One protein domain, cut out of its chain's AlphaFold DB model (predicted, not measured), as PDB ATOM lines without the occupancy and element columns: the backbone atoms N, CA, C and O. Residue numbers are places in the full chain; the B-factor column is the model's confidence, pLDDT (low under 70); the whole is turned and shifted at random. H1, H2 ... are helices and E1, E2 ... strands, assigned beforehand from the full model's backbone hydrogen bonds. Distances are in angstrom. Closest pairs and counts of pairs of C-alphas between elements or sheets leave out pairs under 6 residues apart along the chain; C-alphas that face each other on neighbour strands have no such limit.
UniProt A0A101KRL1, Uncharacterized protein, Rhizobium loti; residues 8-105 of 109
ATOM      1  N   LEU A   8     265.345 258.228 301.011       89.31
ATOM      2  CA  LEU A   8     266.386 257.530 301.753       89.31
ATOM      3  C   LEU A   8     266.372 256.060 301.336       89.31
ATOM      4  O   LEU A   8     265.304 255.472 301.193       89.31
ATOM      5  N   ALA A   9     267.545 255.469 301.130       88.81
ATOM      6  CA  ALA A   9     267.672 254.064 300.764       88.81
ATOM      7  C   ALA A   9     268.868 253.443 301.479       88.81
ATOM      8  O   ALA A   9     269.945 254.044 301.533       88.81
ATOM      9  N   ALA A  10     268.690 252.223 301.980       79.56
ATOM     10  CA  ALA A  10     269.783 251.386 302.450       79.56
ATOM     11  C   ALA A  10     270.162 250.404 301.334       79.56
ATOM     12  O   ALA A  10     269.300 249.762 300.735       79.56
ATOM     13  N   GLY A  11     271.454 250.336 301.014       84.56
ATOM     14  CA  GLY A  11     271.967 249.448 299.972       84.56
ATOM     15  C   GLY A  11     272.487 248.139 300.556       84.56
ATOM     16  O   GLY A  11     273.243 248.169 301.527       84.56
ATOM     17  N   LEU A  12     272.141 247.023 299.922       86.56
ATOM     18  CA  LEU A  12     272.699 245.699 300.190       86.56
ATOM     19  C   LEU A  12     273.907 245.466 299.275       86.56
ATOM     20  O   LEU A  12     273.863 245.800 298.088       86.56
ATOM     21  N   LEU A  13     275.003 244.945 299.830       85.06
ATOM     22  CA  LEU A  13     276.199 244.615 299.058       85.06
ATOM     23  C   LEU A  13     275.980 243.292 298.321       85.06
ATOM     24  O   LEU A  13     275.565 242.306 298.926       85.06
ATOM     25  N   ARG A  14     276.254 243.286 297.019       83.06
ATOM     26  CA  ARG A  14     276.186 242.098 296.172       83.06
ATOM     27  C   ARG A  14     277.538 241.376 296.106       83.06
ATOM     28  O   ARG A  14     278.567 242.012 296.336       83.06
ATOM     29  N   PRO A  15     277.547 240.099 295.683       76.00
ATOM     30  CA  PRO A  15     278.779 239.355 295.415       76.00
ATOM     31  C   PRO A  15     279.719 240.020 294.408       76.00
ATOM     32  O   PRO A  15     280.929 239.927 294.549       76.00
ATOM     33  N   ASP A  16     279.180 240.752 293.430       81.12
ATOM     34  CA  ASP A  16     279.975 241.486 292.435       81.12
ATOM     35  C   ASP A  16     280.585 242.800 292.972       81.12
ATOM     36  O   ASP A  16     281.047 243.639 292.200       81.12
ATOM     37  N   GLY A  17     280.535 243.021 294.290       84.06
ATOM     38  CA  GLY A  17     281.060 244.205 294.973       84.06
ATOM     39  C   GLY A  17     280.209 245.468 294.809       84.06
ATOM     40  O   GLY A  17     280.499 246.496 295.427       84.06
ATOM     41  N   LYS A  18     279.135 245.432 294.014       86.00
ATOM     42  CA  LYS A  18     278.252 246.589 293.810       86.00
ATOM     43  C   LYS A  18     277.117 246.597 294.833       86.00
ATOM     44  O   LYS A  18     276.703 245.565 295.349       86.00
ATOM     45  N   ARG A  19     276.559 247.779 295.099       87.25
ATOM     46  CA  ARG A  19     275.386 247.932 295.970       87.25
ATOM     47  C   ARG A  19     274.091 247.883 295.167       87.25
ATOM     48  O   ARG A  19     273.971 248.580 294.161       87.25
ATOM     49  N   THR A  20     273.112 247.146 295.675       88.44
ATOM     50  CA  THR A  20     271.728 247.165 295.194       88.44
ATOM     51  C   THR A  20     270.825 247.817 296.230       88.44
ATOM     52  O   THR A  20     270.918 247.541 297.424       88.44
ATOM     53  N   TYR A  21     269.933 248.692 295.771       90.31
ATOM     54  CA  TYR A  21     268.992 249.426 296.614       90.31
ATOM     55  C   TYR A  21     267.589 248.888 296.364       90.31
ATOM     56  O   TYR A  21     267.011 249.153 295.317       90.31
ATOM     57  N   VAL A  22     267.057 248.096 297.287       91.00
ATOM     58  CA  VAL A  22     265.736 247.472 297.105       91.00
ATOM     59  C   VAL A  22     264.638 248.321 297.728       91.00
ATOM     60  O   VAL A  22     263.599 248.522 297.106       91.00
ATOM     61  N   PHE A  23     264.885 248.851 298.924       92.94
ATOM     62  CA  PHE A  23     263.906 249.605 299.695       92.94
ATOM     63  C   PHE A  23     264.212 251.100 299.674       92.94
ATOM     64  O   PHE A  23     265.360 251.513 299.874       92.94
ATOM     65  N   PHE A  24     263.173 251.905 299.473       93.44
ATOM     66  CA  PHE A  24     263.255 253.360 299.429       93.44
ATOM     67  C   PHE A  24     262.175 253.969 300.316       93.44
ATOM     68  O   PHE A  24     260.998 253.679 300.148       93.44
ATOM     69  N   MET A  25     262.554 254.854 301.230       93.38
ATOM     70  CA  MET A  25     261.610 255.681 301.982       93.38
ATOM     71  C   MET A  25     261.467 257.027 301.283       93.38
ATOM     72  O   MET A  25     262.426 257.801 301.242       93.38
ATOM     73  N   ARG A  26     260.288 257.306 300.728       91.94
ATOM     74  CA  ARG A  26     259.940 258.578 300.083       91.94
ATOM     75  C   ARG A  26     259.515 259.595 301.125       91.94
ATOM     76  O   ARG A  26     258.536 259.378 301.837       91.94
ATOM     77  N   LYS A  27     260.229 260.718 301.183       88.19
ATOM     78  CA  LYS A  27     259.962 261.783 302.155       88.19
ATOM     79  C   LYS A  27     258.688 262.548 301.816       88.19
ATOM     80  O   LYS A  27     257.887 262.787 302.709       88.19
ATOM     81  N   THR A  28     258.473 262.877 300.543       89.38
ATOM     82  CA  THR A  28     257.270 263.589 300.075       89.38
ATOM     83  C   THR A  28     255.972 262.825 300.310       89.38
ATOM     84  O   THR A  28     254.988 263.409 300.750       89.38
ATOM     85  N   SER A  29     255.949 261.528 300.001       90.50
ATOM     86  CA  SER A  29     254.721 260.728 300.065       90.50
ATOM     87  C   SER A  29     254.555 259.960 301.376       90.50
ATOM     88  O   SER A  29     253.480 259.409 301.616       90.50
ATOM     89  N   GLY A  30     255.598 259.902 302.211       92.94
ATOM     90  CA  GLY A  30     255.600 259.115 303.441       92.94
ATOM     91  C   GLY A  30     255.428 257.622 303.169       92.94
ATOM     92  O   GLY A  30     254.686 256.947 303.880       92.94
ATOM     93  N   ARG A  31     256.049 257.104 302.100       94.75
ATOM     94  CA  ARG A  31     255.889 255.707 301.664       94.75
ATOM     95  C   ARG A  31     257.200 254.943 301.672       94.75
ATOM     96  O   ARG A  31     258.241 255.488 301.314       94.75
ATOM     97  N   LEU A  32     257.114 253.665 302.013       95.06
ATOM     98  CA  LEU A  32     258.142 252.678 301.719       95.06
ATOM     99  C   LEU A  32     257.849 252.079 300.341       95.06
ATOM    100  O   LEU A  32     256.762 251.548 300.123       95.06
ATOM    101  N   GLU A  33     258.802 252.163 299.421       94.69
ATOM    102  CA  GLU A  33     258.756 251.546 298.096       94.69
ATOM    103  C   GLU A  33     259.746 250.384 298.014       94.69
ATOM    104  O   GLU A  33     260.871 250.476 298.515       94.69
ATOM    105  N   THR A  34     259.349 249.326 297.312       93.56
ATOM    106  CA  THR A  34     260.193 248.173 296.985       93.56
ATOM    107  C   THR A  34     260.450 248.158 295.480       93.56
ATOM    108  O   THR A  34     259.515 248.039 294.697       93.56
ATOM    109  N   SER A  35     261.703 248.258 295.042       93.25
ATOM    110  CA  SER A  35     262.059 248.228 293.617       93.25
ATOM    111  C   SER A  35     262.284 246.796 293.126       93.25
ATOM    112  O   SER A  35     263.340 246.203 293.365       93.25
ATOM    113  N   LEU A  36     261.320 246.250 292.381       92.44
ATOM    114  CA  LEU A  36     261.443 244.911 291.783       92.44
ATOM    115  C   LEU A  36     262.420 244.881 290.600       92.44
ATOM    116  O   LEU A  36     263.066 243.866 290.338       92.44
ATOM    117  N   ALA A  37     262.590 246.016 289.916       91.69
ATOM    118  CA  ALA A  37     263.592 246.168 288.861       91.69
ATOM    119  C   ALA A  37     265.016 245.924 289.391       91.69
ATOM    120  O   ALA A  37     265.799 245.214 288.765       91.69
ATOM    121  N   ASN A  38     265.327 246.453 290.578       90.94
ATOM    122  CA  ASN A  38     266.643 246.288 291.195       90.94
ATOM    123  C   ASN A  38     266.890 244.855 291.688       90.94
ATOM    124  O   ASN A  38     268.039 244.411 291.727       90.94
ATOM    125  N   LEU A  39     265.826 244.114 292.013       89.25
ATOM    126  CA  LEU A  39     265.925 242.682 292.290       89.25
ATOM    127  C   LEU A  39     266.278 241.900 291.023       89.25
ATOM    128  O   LEU A  39     267.177 241.074 291.081       89.25
ATOM    129  N   GLY A  40     265.711 242.243 289.864       87.81
ATOM    130  CA  GLY A  40     266.063 241.599 288.587       87.81
ATOM    131  C   GLY A  40     267.544 241.708 288.196       87.81
ATOM    132  O   GLY A  40     268.058 240.858 287.480       87.81
ATOM    133  N   ALA A  41     268.266 242.716 288.701       84.56
ATOM    134  CA  ALA A  41     269.714 242.847 288.510       84.56
ATOM    135  C   ALA A  41     270.549 241.922 289.424       84.56
ATOM    136  O   ALA A  41     271.780 241.923 289.359       84.56
ATOM    137  N   THR A  42     269.909 241.179 290.324       85.06
ATOM    138  CA  THR A  42     270.549 240.231 291.242       85.06
ATOM    139  C   THR A  42     270.367 238.821 290.693       85.06
ATOM    140  O   THR A  42     269.221 238.439 290.496       85.06
ATOM    141  N   PRO A  43     271.430 238.013 290.507       84.81
ATOM    142  CA  PRO A  43     271.315 236.694 289.874       84.81
ATOM    143  C   PRO A  43     270.235 235.783 290.476       84.81
ATOM    144  O   PRO A  43     269.467 235.183 289.735       84.81
ATOM    145  N   VAL A  44     270.107 235.750 291.810       88.12
ATOM    146  CA  VAL A  44     269.081 234.955 292.519       88.12
ATOM    147  C   VAL A  44     267.649 235.376 292.188       88.12
ATOM    148  O   VAL A  44     266.753 234.543 292.195       88.12
ATOM    149  N   TYR A  45     267.426 236.654 291.888       90.19
ATOM    150  CA  TYR A  45     266.105 237.216 291.601       90.19
ATOM    151  C   TYR A  45     265.958 237.647 290.137       90.19
ATOM    152  O   TYR A  45     265.006 238.341 289.802       90.19
ATOM    153  N   ALA A  46     266.900 237.287 289.265       88.81
ATOM    154  CA  ALA A  46     266.800 237.542 287.835       88.81
ATOM    155  C   ALA A  46     265.667 236.734 287.169       88.81
ATOM    156  O   ALA A  46     264.989 237.308 286.314       88.81
ATOM    157  N   PRO A  47     265.404 235.464 287.556       93.12
ATOM    158  CA  PRO A  47     264.298 234.704 286.987       93.12
ATOM    159  C   PRO A  47     262.937 235.356 287.263       93.12
ATOM    160  O   PRO A  47     262.644 235.782 288.386       93.12
ATOM    161  N   ASP A  48     262.087 235.398 286.237       93.88
ATOM    162  CA  ASP A  48     260.761 236.015 286.320       93.88
ATOM    163  C   ASP A  48     259.856 235.307 287.330       93.88
ATOM    164  O   ASP A  48     259.212 235.985 288.130       93.88
ATOM    165  N   ASP A  49     259.892 233.975 287.390       93.75
ATOM    166  CA  ASP A  49     259.110 233.188 288.351       93.75
ATOM    167  C   ASP A  49     259.451 233.550 289.803       93.75
ATOM    168  O   ASP A  49     258.565 233.719 290.645       93.75
ATOM    169  N   THR A  50     260.738 233.759 290.102       91.44
ATOM    170  CA  THR A  50     261.182 234.177 291.437       91.44
ATOM    171  C   THR A  50     260.678 235.580 291.771       91.44
ATOM    172  O   THR A  50     260.194 235.820 292.880       91.44
ATOM    173  N   ARG A  51     260.728 236.524 290.822       92.62
ATOM    174  CA  ARG A  51     260.184 237.878 291.043       92.62
ATOM    175  C   ARG A  51     258.668 237.879 291.160       92.62
ATOM    176  O   ARG A  51     258.130 238.652 291.953       92.62
ATOM    177  N   GLN A  52     257.987 237.011 290.420       94.38
ATOM    178  CA  GLN A  52     256.544 236.845 290.511       94.38
ATOM    179  C   GLN A  52     256.143 236.312 291.890       94.38
ATOM    180  O   GLN A  52     255.196 236.830 292.481       94.38
ATOM    181  N   ALA A  53     256.893 235.358 292.449       92.62
ATOM    182  CA  ALA A  53     256.679 234.874 293.812       92.62
ATOM    183  C   ALA A  53     256.848 235.992 294.859       92.62
ATOM    184  O   ALA A  53     256.003 236.145 295.743       92.62
ATOM    185  N   LEU A  54     257.880 236.831 294.724       91.69
ATOM    186  CA  LEU A  54     258.093 237.987 295.605       91.69
ATOM    187  C   LEU A  54     256.972 239.026 295.487       91.69
ATOM    188  O   LEU A  54     256.503 239.554 296.494       91.69
ATOM    189  N   LEU A  55     256.514 239.308 294.268       94.50
ATOM    190  CA  LEU A  55     255.384 240.202 294.037       94.50
ATOM    191  C   LEU A  55     254.099 239.652 294.672       94.50
ATOM    192  O   LEU A  55     253.363 240.406 295.306       94.50
ATOM    193  N   SER A  56     253.850 238.347 294.559       94.50
ATOM    194  CA  SER A  56     252.732 237.681 295.234       94.50
ATOM    195  C   SER A  56     252.842 237.761 296.760       94.50
ATOM    196  O   SER A  56     251.839 238.024 297.419       94.50
ATOM    197  N   ALA A  57     254.045 237.633 297.330       93.69
ATOM    198  CA  ALA A  57     254.260 237.824 298.765       93.69
ATOM    199  C   ALA A  57     253.923 239.258 299.215       93.69
ATOM    200  O   ALA A  57     253.259 239.444 300.233       93.69
ATOM    201  N   ILE A  58     254.303 240.272 298.426       95.06
ATOM    202  CA  ILE A  58     253.946 241.675 298.698       95.06
ATOM    203  C   ILE A  58     252.428 241.883 298.630       95.06
ATOM    204  O   ILE A  58     251.880 242.601 299.461       95.06
ATOM    205  N   ARG A  59     251.727 241.247 297.680       95.38
ATOM    206  CA  ARG A  59     250.251 241.315 297.584       95.38
ATOM    207  C   ARG A  59     249.551 240.806 298.840       95.38
ATOM    208  O   ARG A  59     248.451 241.261 299.127       95.38
ATOM    209  N   GLY A  60     250.178 239.883 299.566       94.62
ATOM    210  CA  GLY A  60     249.662 239.338 300.818       94.62
ATOM    211  C   GLY A  60     249.929 240.204 302.051       94.62
ATOM    212  O   GLY A  60     249.548 239.803 303.148       94.62
ATOM    213  N   TRP A  61     250.596 241.357 301.923       96.12
ATOM    214  CA  TRP A  61     250.865 242.217 303.074       96.12
ATOM    215  C   TRP A  61     249.561 242.739 303.699       96.12
ATOM    216  O   TRP A  61     248.710 243.261 302.976       96.12
ATOM    217  N   PRO A  62     249.406 242.657 305.036       95.50
ATOM    218  CA  PRO A  62     248.198 243.093 305.728       95.50
ATOM    219  C   PRO A  62     248.180 244.624 305.842       95.50
ATOM    220  O   PRO A  62     248.492 245.184 306.889       95.50
ATOM    221  N   SER A  63     247.867 245.306 304.740       96.06
ATOM    222  CA  SER A  63     247.887 246.765 304.658       96.06
ATOM    223  C   SER A  63     246.744 247.321 303.819       96.06
ATOM    224  O   SER A  63     246.456 246.835 302.725       96.06
ATOM    225  N   SER A  64     246.136 248.399 304.311       94.94
ATOM    226  CA  SER A  64     245.052 249.105 303.617       94.94
ATOM    227  C   SER A  64     245.557 250.101 302.571       94.94
ATOM    228  O   SER A  64     244.846 250.457 301.633       94.94
ATOM    229  N   THR A  65     246.805 250.552 302.709       96.25
ATOM    230  CA  THR A  65     247.431 251.533 301.814       96.25
ATOM    231  C   THR A  65     248.409 250.910 300.835       96.25
ATOM    232  O   THR A  65     249.092 251.649 300.111       96.25
ATOM    233  N   LEU A  66     248.495 249.582 300.796       96.62
ATOM    234  CA  LEU A  66     249.320 248.862 299.848       96.62
ATOM    235  C   LEU A  66     248.930 249.238 298.412       96.62
ATOM    236  O   LEU A  66     247.794 249.084 297.975       96.62
ATOM    237  N   LYS A  67     249.912 249.723 297.659       96.00
ATOM    238  CA  LYS A  67     249.822 249.929 296.217       96.00
ATOM    239  C   LYS A  67     250.710 248.895 295.561       96.00
ATOM    240  O   LYS A  67     251.928 248.956 295.719       96.00
ATOM    241  N   VAL A  68     250.107 247.967 294.832       91.12
ATOM    242  CA  VAL A  68     250.824 246.920 294.098       91.12
ATOM    243  C   VAL A  68     250.753 247.190 292.599       91.12
ATOM    244  O   VAL A  68     249.937 247.970 292.120       91.12
ATOM    245  N   THR A  69     251.655 246.563 291.860       87.31
ATOM    246  CA  THR A  69     251.753 246.607 290.402       87.31
ATOM    247  C   THR A  69     251.681 245.190 289.835       87.31
ATOM    248  O   THR A  69     251.978 244.224 290.537       87.31
ATOM    249  N   ASP A  70     251.315 245.050 288.564       89.44
ATOM    250  CA  ASP A  70     251.430 243.780 287.830       89.44
ATOM    251  C   ASP A  70     252.785 243.624 287.129       89.44
ATOM    252  O   ASP A  70     253.077 242.592 286.537       89.44
ATOM    253  N   LYS A  71     253.643 244.650 287.187       93.62
ATOM    254  CA  LYS A  71     254.937 244.657 286.499       93.62
ATOM    255  C   LYS A  71     256.038 244.097 287.398       93.62
ATOM    256  O   LYS A  71     256.288 244.633 288.475       93.62
ATOM    257  N   LEU A  72     256.821 243.143 286.896       93.75
ATOM    258  CA  LEU A  72     258.029 242.631 287.574       93.75
ATOM    259  C   LEU A  72     259.175 243.659 287.686       93.75
ATOM    260  O   LEU A  72     260.196 243.409 288.320       93.75
ATOM    261  N   THR A  73     259.008 244.834 287.079       92.56
ATOM    262  CA  THR A  73     259.903 245.998 287.189       92.56
ATOM    263  C   THR A  73     259.274 247.157 287.965       92.56
ATOM    264  O   THR A  73     259.836 248.254 288.019       92.56
ATOM    265  N   GLY A  74     258.092 246.943 288.541       92.94
ATOM    266  CA  GLY A  74     257.344 247.978 289.230       92.94
ATOM    267  C   GLY A  74     257.852 248.276 290.639       92.94
ATOM    268  O   GLY A  74     258.853 247.731 291.111       92.94
ATOM    269  N   TRP A  75     257.131 249.189 291.290       94.56
ATOM    270  CA  TRP A  75     257.484 249.755 292.590       94.56
ATOM    271  C   TRP A  75     256.299 249.646 293.556       94.56
ATOM    272  O   TRP A  75     255.617 250.646 293.803       94.56
ATOM    273  N   PRO A  76     255.987 248.437 294.067       95.25
ATOM    274  CA  PRO A  76     255.010 248.307 295.133       95.25
ATOM    275  C   PRO A  76     255.375 249.199 296.314       95.25
ATOM    276  O   PRO A  76     256.555 249.413 296.605       95.25
ATOM    277  N   SER A  77     254.369 249.730 296.999       95.88
ATOM    278  CA  SER A  77     254.602 250.632 298.120       95.88
ATOM    279  C   SER A  77     253.525 250.551 299.182       95.88
ATOM    280  O   SER A  77     252.371 250.262 298.877       95.88
ATOM    281  N   VAL A  78     253.877 250.923 300.405       96.88
ATOM    282  CA  VAL A  78     252.964 251.062 301.547       96.88
ATOM    283  C   VAL A  78     253.246 252.375 302.275       96.88
ATOM    284  O   VAL A  78     254.351 252.911 302.152       96.88
ATOM    285  N   LYS A  79     252.264 252.956 302.973       96.12
ATOM    286  CA  LYS A  79     252.555 254.125 303.812       96.12
ATOM    287  C   LYS A  79     253.395 253.718 305.029       96.12
ATOM    288  O   LYS A  79     253.267 252.613 305.544       96.12
ATOM    289  N   LEU A  80     254.264 254.624 305.470       93.50
ATOM    290  CA  LEU A  80     255.140 254.407 306.622       93.50
ATOM    291  C   LEU A  80     254.374 254.357 307.950       93.50
ATOM    292  O   LEU A  80     254.815 253.667 308.859       93.50
ATOM    293  N   ASP A  81     253.246 255.059 308.065       93.69
ATOM    294  CA  ASP A  81     252.409 255.060 309.273       93.69
ATOM    295  C   ASP A  81     251.849 253.662 309.596       93.69
ATOM    296  O   ASP A  81     251.845 253.253 310.754       93.69
ATOM    297  N   GLU A  82     251.468 252.881 308.584       94.94
ATOM    298  CA  GLU A  82     250.990 251.506 308.767       94.94
ATOM    299  C   GLU A  82     252.080 250.521 309.211       94.94
ATOM    300  O   GLU A  82     251.756 249.484 309.797       94.94
ATOM    301  N   LEU A  83     253.368 250.829 308.988       91.81
ATOM    302  CA  LEU A  83     254.477 249.992 309.475       91.81
ATOM    303  C   LEU A  83     254.558 249.959 311.004       91.81
ATOM    304  O   LEU A  83     255.256 249.110 311.548       91.81
ATOM    305  N   MET A  84     253.843 250.850 311.694       91.12
ATOM    306  CA  MET A  84     253.684 250.788 313.146       91.12
ATOM    307  C   MET A  84     252.815 249.602 313.589       91.12
ATOM    308  O   MET A  84     252.837 249.239 314.762       91.12
ATOM    309  N   SER A  85     252.054 248.987 312.675       94.81
ATOM    310  CA  SER A  85     251.327 247.753 312.963       94.81
ATOM    311  C   SER A  85     252.263 246.543 312.925       94.81
ATOM    312  O   SER A  85     253.003 246.325 311.962       94.81
ATOM    313  N   GLU A  86     252.197 245.718 313.968       95.75
ATOM    314  CA  GLU A  86     253.034 244.524 314.095       95.75
ATOM    315  C   GLU A  86     252.863 243.526 312.929       95.75
ATOM    316  O   GLU A  86     253.877 243.049 312.413       95.75
ATOM    317  N   PRO A  87     251.641 243.245 312.421       96.25
ATOM    318  CA  PRO A  87     251.471 242.318 311.304       96.25
ATOM    319  C   PRO A  87     252.186 242.775 310.027       96.25
ATOM    320  O   PRO A  87     252.862 241.975 309.374       96.25
ATOM    321  N   LEU A  88     252.074 244.060 309.675       95.69
ATOM    322  CA  LEU A  88     252.736 244.590 308.486       95.69
ATOM    323  C   LEU A  88     254.249 244.670 308.688       95.69
ATOM    324  O   LEU A  88     255.003 244.296 307.789       95.69
ATOM    325  N   TRP A  89     254.699 245.115 309.863       95.62
ATOM    326  CA  TRP A  89     256.119 245.148 310.206       95.62
ATOM    327  C   TRP A  89     256.772 243.770 310.059       95.62
ATOM    328  O   TRP A  89     257.828 243.637 309.431       95.62
ATOM    329  N   ASN A  90     256.118 242.721 310.561       96.19
ATOM    330  CA  ASN A  90     256.599 241.347 310.448       96.19
ATOM    331  C   ASN A  90     256.654 240.875 308.988       96.19
ATOM    332  O   ASN A  90     257.662 240.303 308.570       96.19
ATOM    333  N   ALA A  91     255.629 241.169 308.182       95.25
ATOM    334  CA  ALA A  91     255.623 240.825 306.759       95.25
ATOM    335  C   ALA A  91     256.764 241.516 305.985       95.25
ATOM    336  O   ALA A  91     257.493 240.873 305.224       95.25
ATOM    337  N   VAL A  92     256.965 242.816 306.219       94.19
ATOM    338  CA  VAL A  92     258.001 243.620 305.554       94.19
ATOM    339  C   VAL A  92     259.403 243.183 305.972       94.19
ATOM    340  O   VAL A  92     260.282 243.025 305.123       94.19
ATOM    341  N   THR A  93     259.635 242.956 307.266       93.75
ATOM    342  CA  THR A  93     260.952 242.531 307.766       93.75
ATOM    343  C   THR A  93     261.290 241.094 307.389       93.75
ATOM    344  O   THR A  93     262.453 240.822 307.086       93.75
ATOM    345  N   SER A  94     260.307 240.186 307.339       94.00
ATOM    346  CA  SER A  94     260.504 238.834 306.799       94.00
ATOM    347  C   SER A  94     260.943 238.899 305.340       94.00
ATOM    348  O   SER A  94     261.992 238.368 304.988       94.00
ATOM    349  N   PHE A  95     260.215 239.654 304.516       93.25
ATOM    350  CA  PHE A  95     260.555 239.854 303.110       93.25
ATOM    351  C   PHE A  95     261.955 240.467 302.925       93.25
ATOM    352  O   PHE A  95     262.750 240.008 302.104       93.25
ATOM    353  N   ALA A  96     262.305 241.482 303.722       92.19
ATOM    354  CA  ALA A  96     263.635 242.086 303.687       92.19
ATOM    355  C   ALA A  96     264.743 241.101 304.100       92.19
ATOM    356  O   ALA A  96     265.837 241.133 303.527       92.19
ATOM    357  N   ARG A  97     264.468 240.215 305.065       91.81
ATOM    358  CA  ARG A  97     265.389 239.159 305.498       91.81
ATOM    359  C   ARG A  97     265.617 238.130 304.397       91.81
ATOM    360  O   ARG A  97     266.772 237.784 304.154       91.81
ATOM    361  N   ASP A  98     264.567 237.699 303.706       90.94
ATOM    362  CA  ASP A  98     264.675 236.761 302.582       90.94
ATOM    363  C   ASP A  98     265.553 237.336 301.472       90.94
ATOM    364  O   ASP A  98     266.452 236.663 300.969       90.94
ATOM    365  N   ILE A  99     265.361 238.622 301.169       91.19
ATOM    366  CA  ILE A  99     266.184 239.355 300.208       91.19
ATOM    367  C   ILE A  99     267.645 239.411 300.647       91.19
ATOM    368  O   ILE A  99     268.543 239.066 299.879       91.19
ATOM    369  N   ALA A 100     267.902 239.819 301.889       88.75
ATOM    370  CA  ALA A 100     269.258 239.883 302.428       88.75
ATOM    371  C   ALA A 100     269.950 238.509 302.422       88.75
ATOM    372  O   ALA A 100     271.141 238.424 302.119       88.75
ATOM    373  N   ASN A 101     269.216 237.436 302.718       88.38
ATOM    374  CA  ASN A 101     269.732 236.072 302.675       88.38
ATOM    375  C   ASN A 101     270.040 235.621 301.246       88.38
ATOM    376  O   ASN A 101     271.109 235.056 301.027       88.38
ATOM    377  N   GLY A 102     269.184 235.934 300.271       86.50
ATOM    378  CA  GLY A 102     269.467 235.631 298.866       86.50
ATOM    379  C   GLY A 102     270.689 236.371 298.321       86.50
ATOM    380  O   GLY A 102     271.390 235.839 297.470       86.50
ATOM    381  N   PHE A 103     271.023 237.555 298.845       83.31
ATOM    382  CA  PHE A 103     272.303 238.201 298.525       83.31
ATOM    383  C   PHE A 103     273.512 237.475 299.132       83.31
ATOM    384  O   PHE A 103     274.572 237.441 298.509       83.31
ATOM    385  N   ARG A 104     273.364 236.888 300.328       79.56
ATOM    386  CA  ARG A 104     274.442 236.173 301.036       79.56
ATOM    387  C   ARG A 104     274.726 234.789 300.460       79.56
ATOM    388  O   ARG A 104     275.883 234.383 300.411       79.56
ATOM    389  N   THR A 105     273.709 234.056 300.018       70.19
ATOM    390  CA  THR A 105     273.903 232.703 299.469       70.19
ATOM    391  C   THR A 105     274.745 232.712 298.195       70.19
ATOM    392  O   THR A 105     275.548 231.808 297.995       70.19
TER     393      THR A 105
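What this domain is: This is residues 8 to 105 of the 109 residues of an uncharacterized protein of Rhizobium loti (UniProt A0A101KRL1). A four-stranded antiparallel sheet has the long helix H4 over one face, along its strands, and H2 runs beside H4 the opposite way. Residues 60 to 76 form a long loop from H2 back to the edge strand E4. The printed part has 98 residues, with E1 E2 E3 H1 H2 E4 H3 H4 along it; the sheet's order is E1 - E2 - E3 - E4 and the class is mixed. It is compact, with a radius of gyration of the C-alphas of 12.9 A and spans of 35 by 26 by 22 A.

How they stand to each other: E1, residues 8 to 13, and E2, residues 19 to 26, form a hairpin; N 12 and O 20 are 2.8 A apart, within hydrogen-bond range. E2 bends by 61 degrees at residue 22. E3, residues 31 to 34, forms a hairpin with E2, with N 24 and O 33 at 2.9 A, and E1 E2 E3 are a meander, each strand the antiparallel neighbour of the one before. H1, residues 36 to 40, only grazes the sheet and touches residues 51 to 55 of H2, residues 48 to 59; the closest C-alphas, of Leu 36 and Arg 51, are 7.2 A apart. E4, residues 77 to 79, is antiparallel to E3, with N 32 and O 78 at 2.9 A. H3, residues 81 to 84, only grazes the sheet. H4, residues 86 to 105, is on the sheet over E1 and E2 at a height of 9.8 A, making two layers, helix on one face. H2 and H4 are close but not clearly touching, the closest C-alphas, of Ala 57 and Phe 95, being 7.9 A apart, at a shallow tilt of 19 degrees, opposite ways. In H1, H2 and H4 every O i to N i+4 pair is within hydrogen-bond range; H3 is too short for one.

Where its parts are: E1 begins at C-alpha 8 (266.386, 257.530, 301.753). E2 is 19.2 A long, H2 16.3 A and H4 28.1 A, ending at C-alpha 105 (273.903, 232.703, 299.469).

The domain as a whole: The farthest C-alphas, of Asp 16 and Ser 64, are 37.5 A apart. The printed part has no cut, the link from H2 to E4 is long, and no printed residue is under 70 in pLDDT.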